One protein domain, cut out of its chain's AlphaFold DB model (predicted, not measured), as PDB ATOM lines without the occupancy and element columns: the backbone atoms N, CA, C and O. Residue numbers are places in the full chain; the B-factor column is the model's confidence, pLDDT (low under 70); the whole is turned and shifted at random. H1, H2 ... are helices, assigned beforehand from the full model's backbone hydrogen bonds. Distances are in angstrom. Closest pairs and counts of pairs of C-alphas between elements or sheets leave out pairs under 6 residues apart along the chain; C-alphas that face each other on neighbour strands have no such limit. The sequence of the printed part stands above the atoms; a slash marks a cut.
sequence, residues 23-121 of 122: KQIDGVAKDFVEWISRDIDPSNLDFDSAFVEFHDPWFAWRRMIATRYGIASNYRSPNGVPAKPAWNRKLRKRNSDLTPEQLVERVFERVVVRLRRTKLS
ATOM      1  N   LYS A  23     105.977 127.295 203.849       92.50
ATOM      2  CA  LYS A  23     106.554 128.487 203.200       92.50
ATOM      3  C   LYS A  23     106.615 129.702 204.131       92.50
ATOM      4  O   LYS A  23     107.067 130.757 203.701       92.50
ATOM      5  N   GLN A  24     106.112 129.571 205.356       95.06
ATOM      6  CA  GLN A  24     106.034 130.618 206.377       95.06
ATOM      7  C   GLN A  24     106.578 130.081 207.701       95.06
ATOM      8  O   GLN A  24     106.436 128.886 207.965       95.06
ATOM      9  N   ILE A  25     107.149 130.962 208.528       96.12
ATOM     10  CA  ILE A  25     107.763 130.610 209.819       96.12
ATOM     11  C   ILE A  25     106.771 129.849 210.705       96.12
ATOM     12  O   ILE A  25     107.081 128.750 211.157       96.12
ATOM     13  N   ASP A  26     105.553 130.368 210.879       95.69
ATOM     14  CA  ASP A  26     104.546 129.728 211.736       95.69
ATOM     15  C   ASP A  26     104.099 128.358 211.224       95.69
ATOM     16  O   ASP A  26     103.797 127.472 212.026       95.69
ATOM     17  N   GLY A  27     104.075 128.174 209.902       95.50
ATOM     18  CA  GLY A  27     103.767 126.890 209.280       95.50
ATOM     19  C   GLY A  27     104.873 125.863 209.514       95.50
ATOM     20  O   GLY A  27     104.572 124.711 209.808       95.50
ATOM     21  N   VAL A  28     106.140 126.285 209.430       95.81
ATOM     22  CA  VAL A  28     107.289 125.431 209.773       95.81
ATOM     23  C   VAL A  28     107.240 125.047 211.249       95.81
ATOM     24  O   VAL A  28     107.367 123.875 211.577       95.81
ATOM     25  N   ALA A  29     107.010 126.016 212.138       96.19
ATOM     26  CA  ALA A  29     106.948 125.763 213.572       96.19
ATOM     27  C   ALA A  29     105.800 124.814 213.951       96.19
ATOM     28  O   ALA A  29     105.995 123.919 214.766       96.19
ATOM     29  N   LYS A  30     104.616 124.981 213.344       94.69
ATOM     30  CA  LYS A  30     103.471 124.082 213.551       94.69
ATOM     31  C   LYS A  30     103.795 122.649 213.116       94.69
ATOM     32  O   LYS A  30     103.638 121.740 213.920       94.69
ATOM     33  N   ASP A  31     104.279 122.473 211.885       94.56
ATOM     34  CA  ASP A  31     104.654 121.157 211.344       94.56
ATOM     35  C   ASP A  31     105.748 120.488 212.189       94.56
ATOM     36  O   ASP A  31     105.705 119.284 212.423       94.56
ATOM     37  N   PHE A  32     106.708 121.271 212.692       93.62
ATOM     38  CA  PHE A  32     107.781 120.751 213.532       93.62
ATOM     39  C   PHE A  32     107.260 120.249 214.877       93.62
ATOM     40  O   PHE A  32     107.616 119.142 215.266       93.62
ATOM     41  N   VAL A  33     106.399 121.023 215.552       91.81
ATOM     42  CA  VAL A  33     105.760 120.609 216.813       91.81
ATOM     43  C   VAL A  33     104.939 119.336 216.612       91.81
ATOM     44  O   VAL A  33     105.155 118.363 217.321       91.81
ATOM     45  N   GLU A  34     104.073 119.292 215.595       90.69
ATOM     46  CA  GLU A  34     103.278 118.095 215.270       90.69
ATOM     47  C   GLU A  34     104.138 116.862 214.962       90.69
ATOM     48  O   GLU A  34     103.703 115.726 215.158       90.69
ATOM     49  N   TRP A  35     105.348 117.073 214.444       89.69
ATOM     50  CA  TRP A  35     106.290 115.998 214.182       89.69
ATOM     51  C   TRP A  35     106.966 115.497 215.463       89.69
ATOM     52  O   TRP A  35     106.924 114.295 215.707       89.69
ATOM     53  N   ILE A  36     107.547 116.382 216.280       87.62
ATOM     54  CA  ILE A  36     108.259 115.979 217.506       87.62
ATOM     55  C   ILE A  36     107.312 115.464 218.597       87.62
ATOM     56  O   ILE A  36     107.689 114.568 219.343       87.62
ATOM     57  N   SER A  37     106.070 115.957 218.658       84.75
ATOM     58  CA  SER A  37     105.072 115.525 219.648       84.75
ATOM     59  C   SER A  37     104.584 114.086 219.458       84.75
ATOM     60  O   SER A  37     103.813 113.596 220.274       84.75
ATOM     61  N   ARG A  38     105.008 113.396 218.392       83.81
ATOM     62  CA  ARG A  38     104.758 111.955 218.219       83.81
ATOM     63  C   ARG A  38     105.643 111.100 219.116       83.81
ATOM     64  O   ARG A  38     105.229 110.016 219.503       83.81
ATOM     65  N   ASP A  39     106.833 111.610 219.417       81.31
ATOM     66  CA  ASP A  39     107.899 110.864 220.080       81.31
ATOM     67  C   ASP A  39     108.314 111.510 221.415       81.31
ATOM     68  O   ASP A  39     109.023 110.894 222.207       81.31
ATOM     69  N   ILE A  40     107.903 112.759 221.667       79.88
ATOM     70  CA  ILE A  40     108.311 113.557 222.829       79.88
ATOM     71  C   ILE A  40     107.078 114.162 223.502       79.88
ATOM     72  O   ILE A  40     106.299 114.863 222.854       79.88
ATOM     73  N   ASP A  41     106.952 113.956 224.814       79.12
ATOM     74  CA  ASP A  41     105.976 114.656 225.652       79.12
ATOM     75  C   ASP A  41     106.483 116.075 225.998       79.12
ATOM     76  O   ASP A  41     107.519 116.209 226.661       79.12
ATOM     77  N   PRO A  42     105.777 117.148 225.582       71.00
ATOM     78  CA  PRO A  42     106.153 118.525 225.889       71.00
ATOM     79  C   PRO A  42     106.180 118.877 227.384       71.00
ATOM     80  O   PRO A  42     106.790 119.884 227.749       71.00
ATOM     81  N   SER A  43     105.503 118.104 228.242       71.56
ATOM     82  CA  SER A  43     105.397 118.373 229.683       71.56
ATOM     83  C   SER A  43     106.760 118.307 230.393       71.56
ATOM     84  O   SER A  43     107.063 119.161 231.234       71.56
ATOM     85  N   ASN A  44     107.620 117.383 229.952       72.56
ATOM     86  CA  ASN A  44     108.946 117.089 230.507       72.56
ATOM     87  C   ASN A  44     110.055 118.036 230.026       72.56
ATOM     88  O   ASN A  44     111.229 117.827 230.324       72.56
ATOM     89  N   LEU A  45     109.704 119.059 229.250       76.69
ATOM     90  CA  LEU A  45     110.666 120.004 228.706       76.69
ATOM     91  C   LEU A  45     110.849 121.214 229.630       76.69
ATOM     92  O   LEU A  45     109.870 121.839 230.062       76.69
ATOM     93  N   ASP A  46     112.113 121.564 229.876       76.38
ATOM     94  CA  ASP A  46     112.526 122.800 230.541       76.38
ATOM     95  C   ASP A  46     112.783 123.910 229.512       76.38
ATOM     96  O   ASP A  46     113.813 123.955 228.851       76.38
ATOM     97  N   PHE A  47     111.837 124.835 229.365       75.00
ATOM     98  CA  PHE A  47     111.962 125.910 228.382       75.00
ATOM     99  C   PHE A  47     112.756 127.124 228.872       75.00
ATOM    100  O   PHE A  47     112.872 128.079 228.096       75.00
ATOM    101  N   ASP A  48     113.230 127.149 230.116       73.31
ATOM    102  CA  ASP A  48     113.917 128.317 230.680       73.31
ATOM    103  C   ASP A  48     115.402 128.338 230.284       73.31
ATOM    104  O   ASP A  48     115.974 129.403 230.054       73.31
ATOM    105  N   SER A  49     115.981 127.163 230.034       69.00
ATOM    106  CA  SER A  49     117.323 126.954 229.470       69.00
ATOM    107  C   SER A  49     117.390 127.088 227.937       69.00
ATOM    108  O   SER A  49     118.478 127.163 227.361       69.00
ATOM    109  N   ALA A  50     116.238 127.240 227.261       66.44
ATOM    110  CA  ALA A  50     116.089 127.123 225.805       66.44
ATOM    111  C   ALA A  50     117.052 127.956 224.941       66.44
ATOM    112  O   ALA A  50     117.317 127.610 223.783       66.44
ATOM    113  N   PHE A  51     117.571 129.061 225.475       67.00
ATOM    114  CA  PHE A  51     118.419 130.016 224.761       67.00
ATOM    115  C   PHE A  51     119.780 130.261 225.425       67.00
ATOM    116  O   PHE A  51     120.537 131.084 224.918       67.00
ATOM    117  N   VAL A  52     120.093 129.570 226.525       62.56
ATOM    118  CA  VAL A  52     121.255 129.889 227.370       62.56
ATOM    119  C   VAL A  52     122.436 128.954 227.098       62.56
ATOM    120  O   VAL A  52     123.568 129.425 227.018       62.56
ATOM    121  N   GLU A  53     122.195 127.657 226.867       55.59
ATOM    122  CA  GLU A  53     123.276 126.675 226.703       55.59
ATOM    123  C   GLU A  53     123.299 126.009 225.316       55.59
ATOM    124  O   GLU A  53     122.303 125.530 224.774       55.59
ATOM    125  N   PHE A  54     124.490 125.959 224.709       57.03
ATOM    126  CA  PHE A  54     124.730 125.331 223.400       57.03
ATOM    127  C   PHE A  54     124.919 123.803 223.471       57.03
ATOM    128  O   PHE A  54     125.155 123.172 222.439       57.03
ATOM    129  N   HIS A  55     124.780 123.207 224.659       54.09
ATOM    130  CA  HIS A  55     124.882 121.762 224.908       54.09
ATOM    131  C   HIS A  55     123.521 121.063 225.118       54.09
ATOM    132  O   HIS A  55     123.468 119.895 225.485       54.09
ATOM    133  N   ASP A  56     122.431 121.756 224.798       66.00
ATOM    134  CA  ASP A  56     121.050 121.404 225.144       66.00
ATOM    135  C   ASP A  56     120.276 120.756 223.956       66.00
ATOM    136  O   ASP A  56     120.643 120.974 222.786       66.00
ATOM    137  N   PRO A  57     119.150 120.033 224.178       72.38
ATOM    138  CA  PRO A  57     118.260 119.526 223.125       72.38
ATOM    139  C   PRO A  57     117.836 120.611 222.130       72.38
ATOM    140  O   PRO A  57     117.608 120.335 220.951       72.38
ATOM    141  N   TRP A  58     117.800 121.868 222.568       84.00
ATOM    142  CA  TRP A  58     117.434 123.033 221.764       84.00
ATOM    143  C   TRP A  58     118.359 123.256 220.576       84.00
ATOM    144  O   TRP A  58     117.892 123.555 219.474       84.00
ATOM    145  N   PHE A  59     119.669 123.059 220.750       84.38
ATOM    146  CA  PHE A  59     120.606 123.166 219.635       84.38
ATOM    147  C   PHE A  59     120.394 122.034 218.620       84.38
ATOM    148  O   PHE A  59     120.384 122.276 217.405       84.38
ATOM    149  N   ALA A  60     120.148 120.809 219.098       85.56
ATOM    150  CA  ALA A  60     119.802 119.682 218.236       85.56
ATOM    151  C   ALA A  60     118.509 119.955 217.449       85.56
ATOM    152  O   ALA A  60     118.452 119.709 216.242       85.56
ATOM    153  N   TRP A  61     117.505 120.562 218.081       90.38
ATOM    154  CA  TRP A  61     116.247 120.915 217.428       90.38
ATOM    155  C   TRP A  61     116.416 121.998 216.369       90.38
ATOM    156  O   TRP A  61     115.880 121.859 215.271       90.38
ATOM    157  N   ARG A  62     117.221 123.037 216.624       90.62
ATOM    158  CA  ARG A  62     117.565 124.038 215.599       90.62
ATOM    159  C   ARG A  62     118.253 123.392 214.391       90.62
ATOM    160  O   ARG A  62     117.875 123.662 213.250       90.62
ATOM    161  N   ARG A  63     119.191 122.460 214.615       89.44
ATOM    162  CA  ARG A  63     119.820 121.669 213.536       89.44
ATOM    163  C   ARG A  63     118.809 120.822 212.765       89.44
ATOM    164  O   ARG A  63     118.875 120.760 211.532       89.44
ATOM    165  N   MET A  64     117.874 120.186 213.466       91.25
ATOM    166  CA  MET A  64     116.795 119.409 212.853       91.25
ATOM    167  C   MET A  64     115.890 120.297 211.998       91.25
ATOM    168  O   MET A  64     115.631 119.945 210.850       91.25
ATOM    169  N   ILE A  65     115.479 121.467 212.499       93.94
ATOM    170  CA  ILE A  65     114.700 122.464 211.749       93.94
ATOM    171  C   ILE A  65     115.454 122.865 210.476       93.94
ATOM    172  O   ILE A  65     114.918 122.770 209.369       93.94
ATOM    173  N   ALA A  66     116.723 123.257 210.609       93.12
ATOM    174  CA  ALA A  66     117.538 123.685 209.480       93.12
ATOM    175  C   ALA A  66     117.610 122.622 208.372       93.12
ATOM    176  O   ALA A  66     117.424 122.937 207.192       93.12
ATOM    177  N   THR A  67     117.826 121.365 208.771       90.62
ATOM    178  CA  THR A  67     118.002 120.222 207.870       90.62
ATOM    179  C   THR A  67     116.679 119.796 207.234       90.62
ATOM    180  O   THR A  67     116.578 119.698 206.010       90.62
ATOM    181  N   ARG A  68     115.637 119.589 208.051       91.00
ATOM    182  CA  ARG A  68     114.321 119.089 207.621       91.00
ATOM    183  C   ARG A  68     113.635 120.039 206.650       91.00
ATOM    184  O   ARG A  68     113.045 119.591 205.667       91.00
ATOM    185  N   TYR A  69     113.717 121.340 206.913       92.69
ATOM    186  CA  TYR A  69     113.058 122.362 206.100       92.69
ATOM    187  C   TYR A  69     113.993 123.025 205.098       92.69
ATOM    188  O   TYR A  69     113.588 123.996 204.463       92.69
ATOM    189  N   GLY A  70     115.230 122.537 204.956       91.31
ATOM    190  CA  GLY A  70     116.187 123.044 203.976       91.31
ATOM    191  C   GLY A  70     116.422 124.540 204.080       91.31
ATOM    192  O   GLY A  70     116.454 125.221 203.053       91.31
ATOM    193  N   ILE A  71     116.550 125.049 205.304       92.44
ATOM    194  CA  ILE A  71     116.801 126.469 205.562       92.44
ATOM    195  C   ILE A  71     118.292 126.759 205.423       92.44
ATOM    196  O   ILE A  71     118.675 127.703 204.729       92.44
ATOM    197  N   ALA A  72     119.124 125.888 205.998       90.62
ATOM    198  CA  ALA A  72     120.573 125.991 205.960       90.62
ATOM    199  C   ALA A  72     121.217 124.626 205.675       90.62
ATOM    200  O   ALA A  72     120.762 123.602 206.179       90.62
ATOM    201  N   SER A  73     122.270 124.609 204.855       85.69
ATOM    202  CA  SER A  73     122.962 123.369 204.445       85.69
ATOM    203  C   SER A  73     124.052 122.922 205.423       85.69
ATOM    204  O   SER A  73     124.441 121.761 205.439       85.69
ATOM    205  N   ASN A  74     124.529 123.840 206.254       83.38
ATOM    206  CA  ASN A  74     125.625 123.645 207.196       83.38
ATOM    207  C   ASN A  74     125.350 124.416 208.494       83.38
ATOM    208  O   ASN A  74     126.243 125.097 208.987       83.38
ATOM    209  N   TYR A  75     124.116 124.337 209.010       84.19
ATOM    210  CA  TYR A  75     123.714 125.045 210.229       84.19
ATOM    211  C   TYR A  75     124.724 124.822 211.357       84.19
ATOM    212  O   TYR A  75     125.011 123.679 211.734       84.19
ATOM    213  N   ARG A  76     125.242 125.923 211.892       76.12
ATOM    214  CA  ARG A  76     126.119 125.972 213.057       76.12
ATOM    215  C   ARG A  76     125.585 127.040 214.004       76.12
ATOM    216  O   ARG A  76     124.775 127.875 213.614       76.12
ATOM    217  N   SER A  77     126.026 126.978 215.255       67.88
ATOM    218  CA  SER A  77     125.875 128.117 216.157       67.88
ATOM    219  C   SER A  77     126.590 129.338 215.545       67.88
ATOM    220  O   SER A  77     127.601 129.127 214.864       67.88
ATOM    221  N   PRO A  78     126.119 130.580 215.776       64.75
ATOM    222  CA  PRO A  78     126.711 131.813 215.235       64.75
ATOM    223  C   PRO A  78     128.188 132.106 215.601       64.75
ATOM    224  O   PRO A  78     128.692 133.188 215.316       64.75
ATOM    225  N   ASN A  79     128.942 131.144 216.136       61.12
ATOM    226  CA  ASN A  79     130.316 131.282 216.624       61.12
ATOM    227  C   ASN A  79     131.398 131.260 215.515       61.12
ATOM    228  O   ASN A  79     132.465 130.681 215.706       61.12
ATOM    229  N   GLY A  80     131.146 131.879 214.352       65.75
ATOM    230  CA  GLY A  80     132.230 132.317 213.451       65.75
ATOM    231  C   GLY A  80     132.173 131.906 211.975       65.75
ATOM    232  O   GLY A  80     132.961 132.428 211.192       65.75
ATOM    233  N   VAL A  81     131.253 131.034 211.538       73.62
ATOM    234  CA  VAL A  81     131.036 130.778 210.095       73.62
ATOM    235  C   VAL A  81     129.542 130.788 209.779       73.62
ATOM    236  O   VAL A  81     128.833 129.924 210.296       73.62
ATOM    237  N   PRO A  82     129.063 131.697 208.909       71.12
ATOM    238  CA  PRO A  82     127.654 131.767 208.557       71.12
ATOM    239  C   PRO A  82     127.233 130.558 207.719       71.12
ATOM    240  O   PRO A  82     127.948 130.077 206.828       71.12
ATOM    241  N   ALA A  83     126.033 130.072 207.982       81.12
ATOM    242  CA  ALA A  83     125.437 128.973 207.276       81.12
ATOM    243  C   ALA A  83     124.957 129.448 205.913       81.12
ATOM    244  O   ALA A  83     124.517 130.576 205.685       81.12
ATOM    245  N   LYS A  84     125.050 128.533 204.960       82.88
ATOM    246  CA  LYS A  84     124.682 128.752 203.578       82.88
ATOM    247  C   LYS A  84     123.214 128.399 203.397       82.88
ATOM    248  O   LYS A  84     122.782 127.336 203.870       82.88
ATOM    249  N   PRO A  85     122.457 129.234 202.671       81.00
ATOM    250  CA  PRO A  85     121.056 128.968 202.392       81.00
ATOM    251  C   PRO A  85     120.890 127.617 201.687       81.00
ATOM    252  O   PRO A  85     121.708 127.232 200.850       81.00
ATOM    253  N   ALA A  86     119.823 126.896 202.025       85.44
ATOM    254  CA  ALA A  86     119.489 125.611 201.416       85.44
ATOM    255  C   ALA A  86     118.228 125.700 200.529       85.44
ATOM    256  O   ALA A  86     117.869 126.757 200.004       85.44
ATOM    257  N   TRP A  87     117.603 124.556 200.242       85.38
ATOM    258  CA  TRP A  87     116.657 124.391 199.139       85.38
ATOM    259  C   TRP A  87     115.285 125.065 199.323       85.38
ATOM    260  O   TRP A  87     114.556 125.198 198.337       85.38
ATOM    261  N   ASN A  88     114.907 125.526 200.521       89.12
ATOM    262  CA  ASN A  88     113.615 126.185 200.752       89.12
ATOM    263  C   ASN A  88     113.635 127.670 200.357       89.12
ATOM    264  O   ASN A  88     113.565 128.592 201.173       89.12
ATOM    265  N   ARG A  89     113.688 127.901 199.041       85.81
ATOM    266  CA  ARG A  89     113.752 129.238 198.434       85.81
ATOM    267  C   ARG A  89     112.542 130.116 198.767       85.81
ATOM    268  O   ARG A  89     112.677 131.332 198.828       85.81
ATOM    269  N   LYS A  90     111.357 129.527 198.972       89.81
ATOM    270  CA  LYS A  90     110.118 130.286 199.225       89.81
ATOM    271  C   LYS A  90     110.103 130.904 200.620       89.81
ATOM    272  O   LYS A  90     109.723 132.066 200.734       89.81
ATOM    273  N   LEU A  91     110.536 130.162 201.642       91.75
ATOM    274  CA  LEU A  91     110.685 130.708 202.991       91.75
ATOM    275  C   LEU A  91     111.778 131.786 203.022       91.75
ATOM    276  O   LEU A  91     111.555 132.855 203.583       91.75
ATOM    277  N   ARG A  92     112.909 131.547 202.338       90.31
ATOM    278  CA  ARG A  92     114.006 132.522 202.199       90.31
ATOM    279  C   ARG A  92     113.575 133.816 201.510       90.31
ATOM    280  O   ARG A  92     113.870 134.886 202.013       90.31
ATOM    281  N   LYS A  93     112.838 133.737 200.395       91.06
ATOM    282  CA  LYS A  93     112.361 134.929 199.670       91.06
ATOM    283  C   LYS A  93     111.433 135.805 200.524       91.06
ATOM    284  O   LYS A  93     111.380 137.005 200.314       91.06
ATOM    285  N   ARG A  94     110.683 135.202 201.451       93.44
ATOM    286  CA  ARG A  94     109.742 135.912 202.336       93.44
ATOM    287  C   ARG A  94     110.398 136.517 203.579       93.44
ATOM    288  O   ARG A  94     109.754 137.325 204.225       93.44
ATOM    289  N   ASN A  95     111.619 136.099 203.905       93.75
ATOM    290  CA  ASN A  95     112.397 136.554 205.060       93.75
ATOM    291  C   ASN A  95     113.831 136.838 204.581       93.75
ATOM    292  O   ASN A  95     114.786 136.173 204.992       93.75
ATOM    293  N   SER A  96     113.950 137.708 203.574       91.25
ATOM    294  CA  SER A  96     115.213 137.991 202.877       91.25
ATOM    295  C   SER A  96     116.192 138.814 203.711       91.25
ATOM    296  O   SER A  96     117.383 138.811 203.422       91.25
ATOM    297  N   ASP A  97     115.675 139.497 204.724       93.38
ATOM    298  CA  ASP A  97     116.373 140.290 205.732       93.38
ATOM    299  C   ASP A  97     117.114 139.436 206.772       93.38
ATOM    300  O   ASP A  97     118.077 139.900 207.374       93.38
ATOM    301  N   LEU A  98     116.710 138.176 206.957       91.88
ATOM    302  CA  LEU A  98     117.300 137.282 207.953       91.88
ATOM    303  C   LEU A  98     118.398 136.406 207.345       91.88
ATOM    304  O   LEU A  98     118.234 135.854 206.252       91.88
ATOM    305  N   THR A  99     119.483 136.152 208.077       90.75
ATOM    306  CA  THR A  99     120.419 135.063 207.746       90.75
ATOM    307  C   THR A  99     119.740 133.692 207.903       90.75
ATOM    308  O   THR A  99     118.664 133.589 208.504       90.75
ATOM    309  N   PRO A 100     120.291 132.604 207.332       91.19
ATOM    310  CA  PRO A 100     119.747 131.267 207.557       91.19
ATOM    311  C   PRO A 100     119.664 130.889 209.043       91.19
ATOM    312  O   PRO A 100     118.662 130.301 209.443       91.19
ATOM    313  N   GLU A 101     120.647 131.265 209.863       89.50
ATOM    314  CA  GLU A 101     120.631 131.065 211.315       89.50
ATOM    315  C   GLU A 101     119.512 131.831 211.995       89.50
ATOM    316  O   GLU A 101     118.697 131.213 212.675       89.50
ATOM    317  N   GLN A 102     119.420 133.139 211.749       91.25
ATOM    318  CA  GLN A 102     118.374 133.985 212.327       91.25
ATOM    319  C   GLN A 102     116.978 133.483 211.943       91.25
ATOM    320  O   GLN A 102     116.044 133.513 212.740       91.25
ATOM    321  N   LEU A 103     116.820 132.970 210.720       93.19
ATOM    322  CA  LEU A 103     115.562 132.383 210.274       93.19
ATOM    323  C   LEU A 103     115.233 131.080 211.020       93.19
ATOM    324  O   LEU A 103     114.075 130.855 211.367       93.19
ATOM    325  N   VAL A 104     116.225 130.221 211.278       93.38
ATOM    326  CA  VAL A 104     116.045 129.010 212.100       93.38
ATOM    327  C   VAL A 104     115.730 129.377 213.547       93.38
ATOM    328  O   VAL A 104     114.834 128.774 214.132       93.38
ATOM    329  N   GLU A 105     116.406 130.377 214.108       91.94
ATOM    330  CA  GLU A 105     116.137 130.895 215.452       91.94
ATOM    331  C   GLU A 105     114.709 131.427 215.563       91.94
ATOM    332  O   GLU A 105     113.982 131.011 216.460       91.94
ATOM    333  N   ARG A 106     114.236 132.214 214.590       94.31
ATOM    334  CA  ARG A 106     112.837 132.671 214.559       94.31
ATOM    335  C   ARG A 106     111.826 131.536 214.464       94.31
ATOM    336  O   ARG A 106     110.773 131.600 215.095       94.31
ATOM    337  N   VAL A 107     112.109 130.490 213.689       95.38
ATOM    338  CA  VAL A 107     111.260 129.286 213.681       95.38
ATOM    339  C   VAL A 107     111.266 128.626 215.057       95.38
ATOM    340  O   VAL A 107     110.206 128.275 215.570       95.38
ATOM    341  N   PHE A 108     112.441 128.479 215.661       93.56
ATOM    342  CA  PHE A 108     112.604 127.844 216.960       93.56
ATOM    343  C   PHE A 108     111.889 128.612 218.084       93.56
ATOM    344  O   PHE A 108     111.193 128.002 218.889       93.56
ATOM    345  N   GLU A 109     111.940 129.943 218.095       92.94
ATOM    346  CA  GLU A 109     111.144 130.767 219.011       92.94
ATOM    347  C   GLU A 109     109.644 130.455 218.904       92.94
ATOM    348  O   GLU A 109     108.959 130.271 219.912       92.94
ATOM    349  N   ARG A 110     109.117 130.339 217.677       95.56
ATOM    350  CA  ARG A 110     107.709 129.979 217.454       95.56
ATOM    351  C   ARG A 110     107.395 128.554 217.905       95.56
ATOM    352  O   ARG A 110     106.285 128.316 218.378       95.56
ATOM    353  N   VAL A 111     108.346 127.627 217.790       92.62
ATOM    354  CA  VAL A 111     108.231 126.268 218.346       92.62
ATOM    355  C   VAL A 111     108.103 126.327 219.868       92.62
ATOM    356  O   VAL A 111     107.145 125.778 220.403       92.62
ATOM    357  N   VAL A 112     108.986 127.056 220.560       90.62
ATOM    358  CA  VAL A 112     108.939 127.212 222.026       90.62
ATOM    359  C   VAL A 112     107.612 127.830 222.474       90.62
ATOM    360  O   VAL A 112     106.960 127.299 223.370       90.62
ATOM    361  N   VAL A 113     107.148 128.900 221.815       91.25
ATOM    362  CA  VAL A 113     105.841 129.519 222.115       91.25
ATOM    363  C   VAL A 113     104.694 128.516 221.970       91.25
ATOM    364  O   VAL A 113     103.786 128.495 222.800       91.25
ATOM    365  N   ARG A 114     104.715 127.682 220.924       90.88
ATOM    366  CA  ARG A 114     103.683 126.660 220.698       90.88
ATOM    367  C   ARG A 114     103.712 125.577 221.769       90.88
ATOM    368  O   ARG A 114     102.665 125.285 222.328       90.88
ATOM    369  N   LEU A 115     104.886 125.039 222.086       87.56
ATOM    370  CA  LEU A 115     105.026 123.992 223.098       87.56
ATOM    371  C   LEU A 115     104.630 124.480 224.493       87.56
ATOM    372  O   LEU A 115     103.926 123.768 225.201       87.56
ATOM    373  N   ARG A 116     104.987 125.719 224.860       86.31
ATOM    374  CA  ARG A 116     104.536 126.342 226.116       86.31
ATOM    375  C   ARG A 116     103.009 126.429 226.193       86.31
ATOM    376  O   ARG A 116     102.437 126.120 227.230       86.31
ATOM    377  N   ARG A 117     102.332 126.798 225.097       85.19
ATOM    378  CA  ARG A 117     100.856 126.814 225.040       85.19
ATOM    379  C   ARG A 117     100.256 125.420 225.193       85.19
ATOM    380  O   ARG A 117      99.265 125.275 225.897       85.19
ATOM    381  N   THR A 118     100.855 124.413 224.561       78.50
ATOM    382  CA  THR A 118     100.427 123.018 224.717       78.50
ATOM    383  C   THR A 118     100.591 122.556 226.164       78.50
ATOM    384  O   THR A 118      99.639 122.030 226.722       78.50
ATOM    385  N   LYS A 119     101.731 122.845 226.809       71.25
ATOM    386  CA  LYS A 119     101.993 122.516 228.222       71.25
ATOM    387  C   LYS A 119     100.995 123.158 229.195       71.25
ATOM    388  O   LYS A 119     100.666 122.541 230.189       71.25
ATOM    389  N   LEU A 120     100.516 124.370 228.910       61.19
ATOM    390  CA  LEU A 120      99.525 125.076 229.740       61.19
ATOM    391  C   LEU A 120      98.074 124.614 229.518       61.19
ATOM    392  O   LEU A 120      97.185 125.055 230.238       61.19
ATOM    393  N   SER A 121      97.819 123.808 228.483       59.91
ATOM    394  CA  SER A 121      96.473 123.312 228.151       59.91
ATOM    395  C   SER A 121      96.210 121.897 228.685       59.91
ATOM    396  O   SER A 121      95.100 121.393 228.516       59.91
TER     397      SER A 121
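Overview. This is residues 23 to 121 of the 122 residues of an uncharacterized protein of Verrucomicrobiales bacterium (UniProt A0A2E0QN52). The long helix H4 is a spine on which two shorter helices, H1 and H2, pack at steep tilts; two long loops and the small H3 complete the body. The printed part has 99 residues with four named helices, H1, H2, H3, H4 in chain order, and no named strand: all helix. It is compact, with a radius of gyration of the C-alphas of 13.2 A, and spans 35 by 27 by 21 A.

Along the chain. Find C-alpha 100 at (119.747, 131.267, 207.557); from there H4 runs 28.6 A to C-alpha 119 at (101.993, 122.516, 228.222). H1, residues 25 to 36, begins at (107.763, 130.610, 209.819) and measures 16.5 A; H2, residues 57 to 68, 16.0 A; H3 is residues 89 to 94.

Arrangement. At residues 106 to 115, H4 touches H1 at 58 degrees, a steep tilt; the closest C-alphas, Ala 29 and Val 111, are 5.0 A apart. H2 touches H4 with residues 61 to 66 alone, at 61 degrees; C-alphas Ala 66 and Val 104 are closest, 6.1 A. H3 is close to H1 but not clearly touching, C-alphas Ile 25 and Leu 91 closest at 7.4 A. Every O i to N i+4 pair in H1, H2, H3 and H4 is within hydrogen-bond range.

Size, cuts and confidence. The C-alphas farthest apart, Val 81 and Ser 121, are 39.7 A apart. The printed part has no cut; links H1 to H2 and H2 to H3 are long. pLDDT is under 70 at residues 49 to 56, 77 to 80 and 120 to 121.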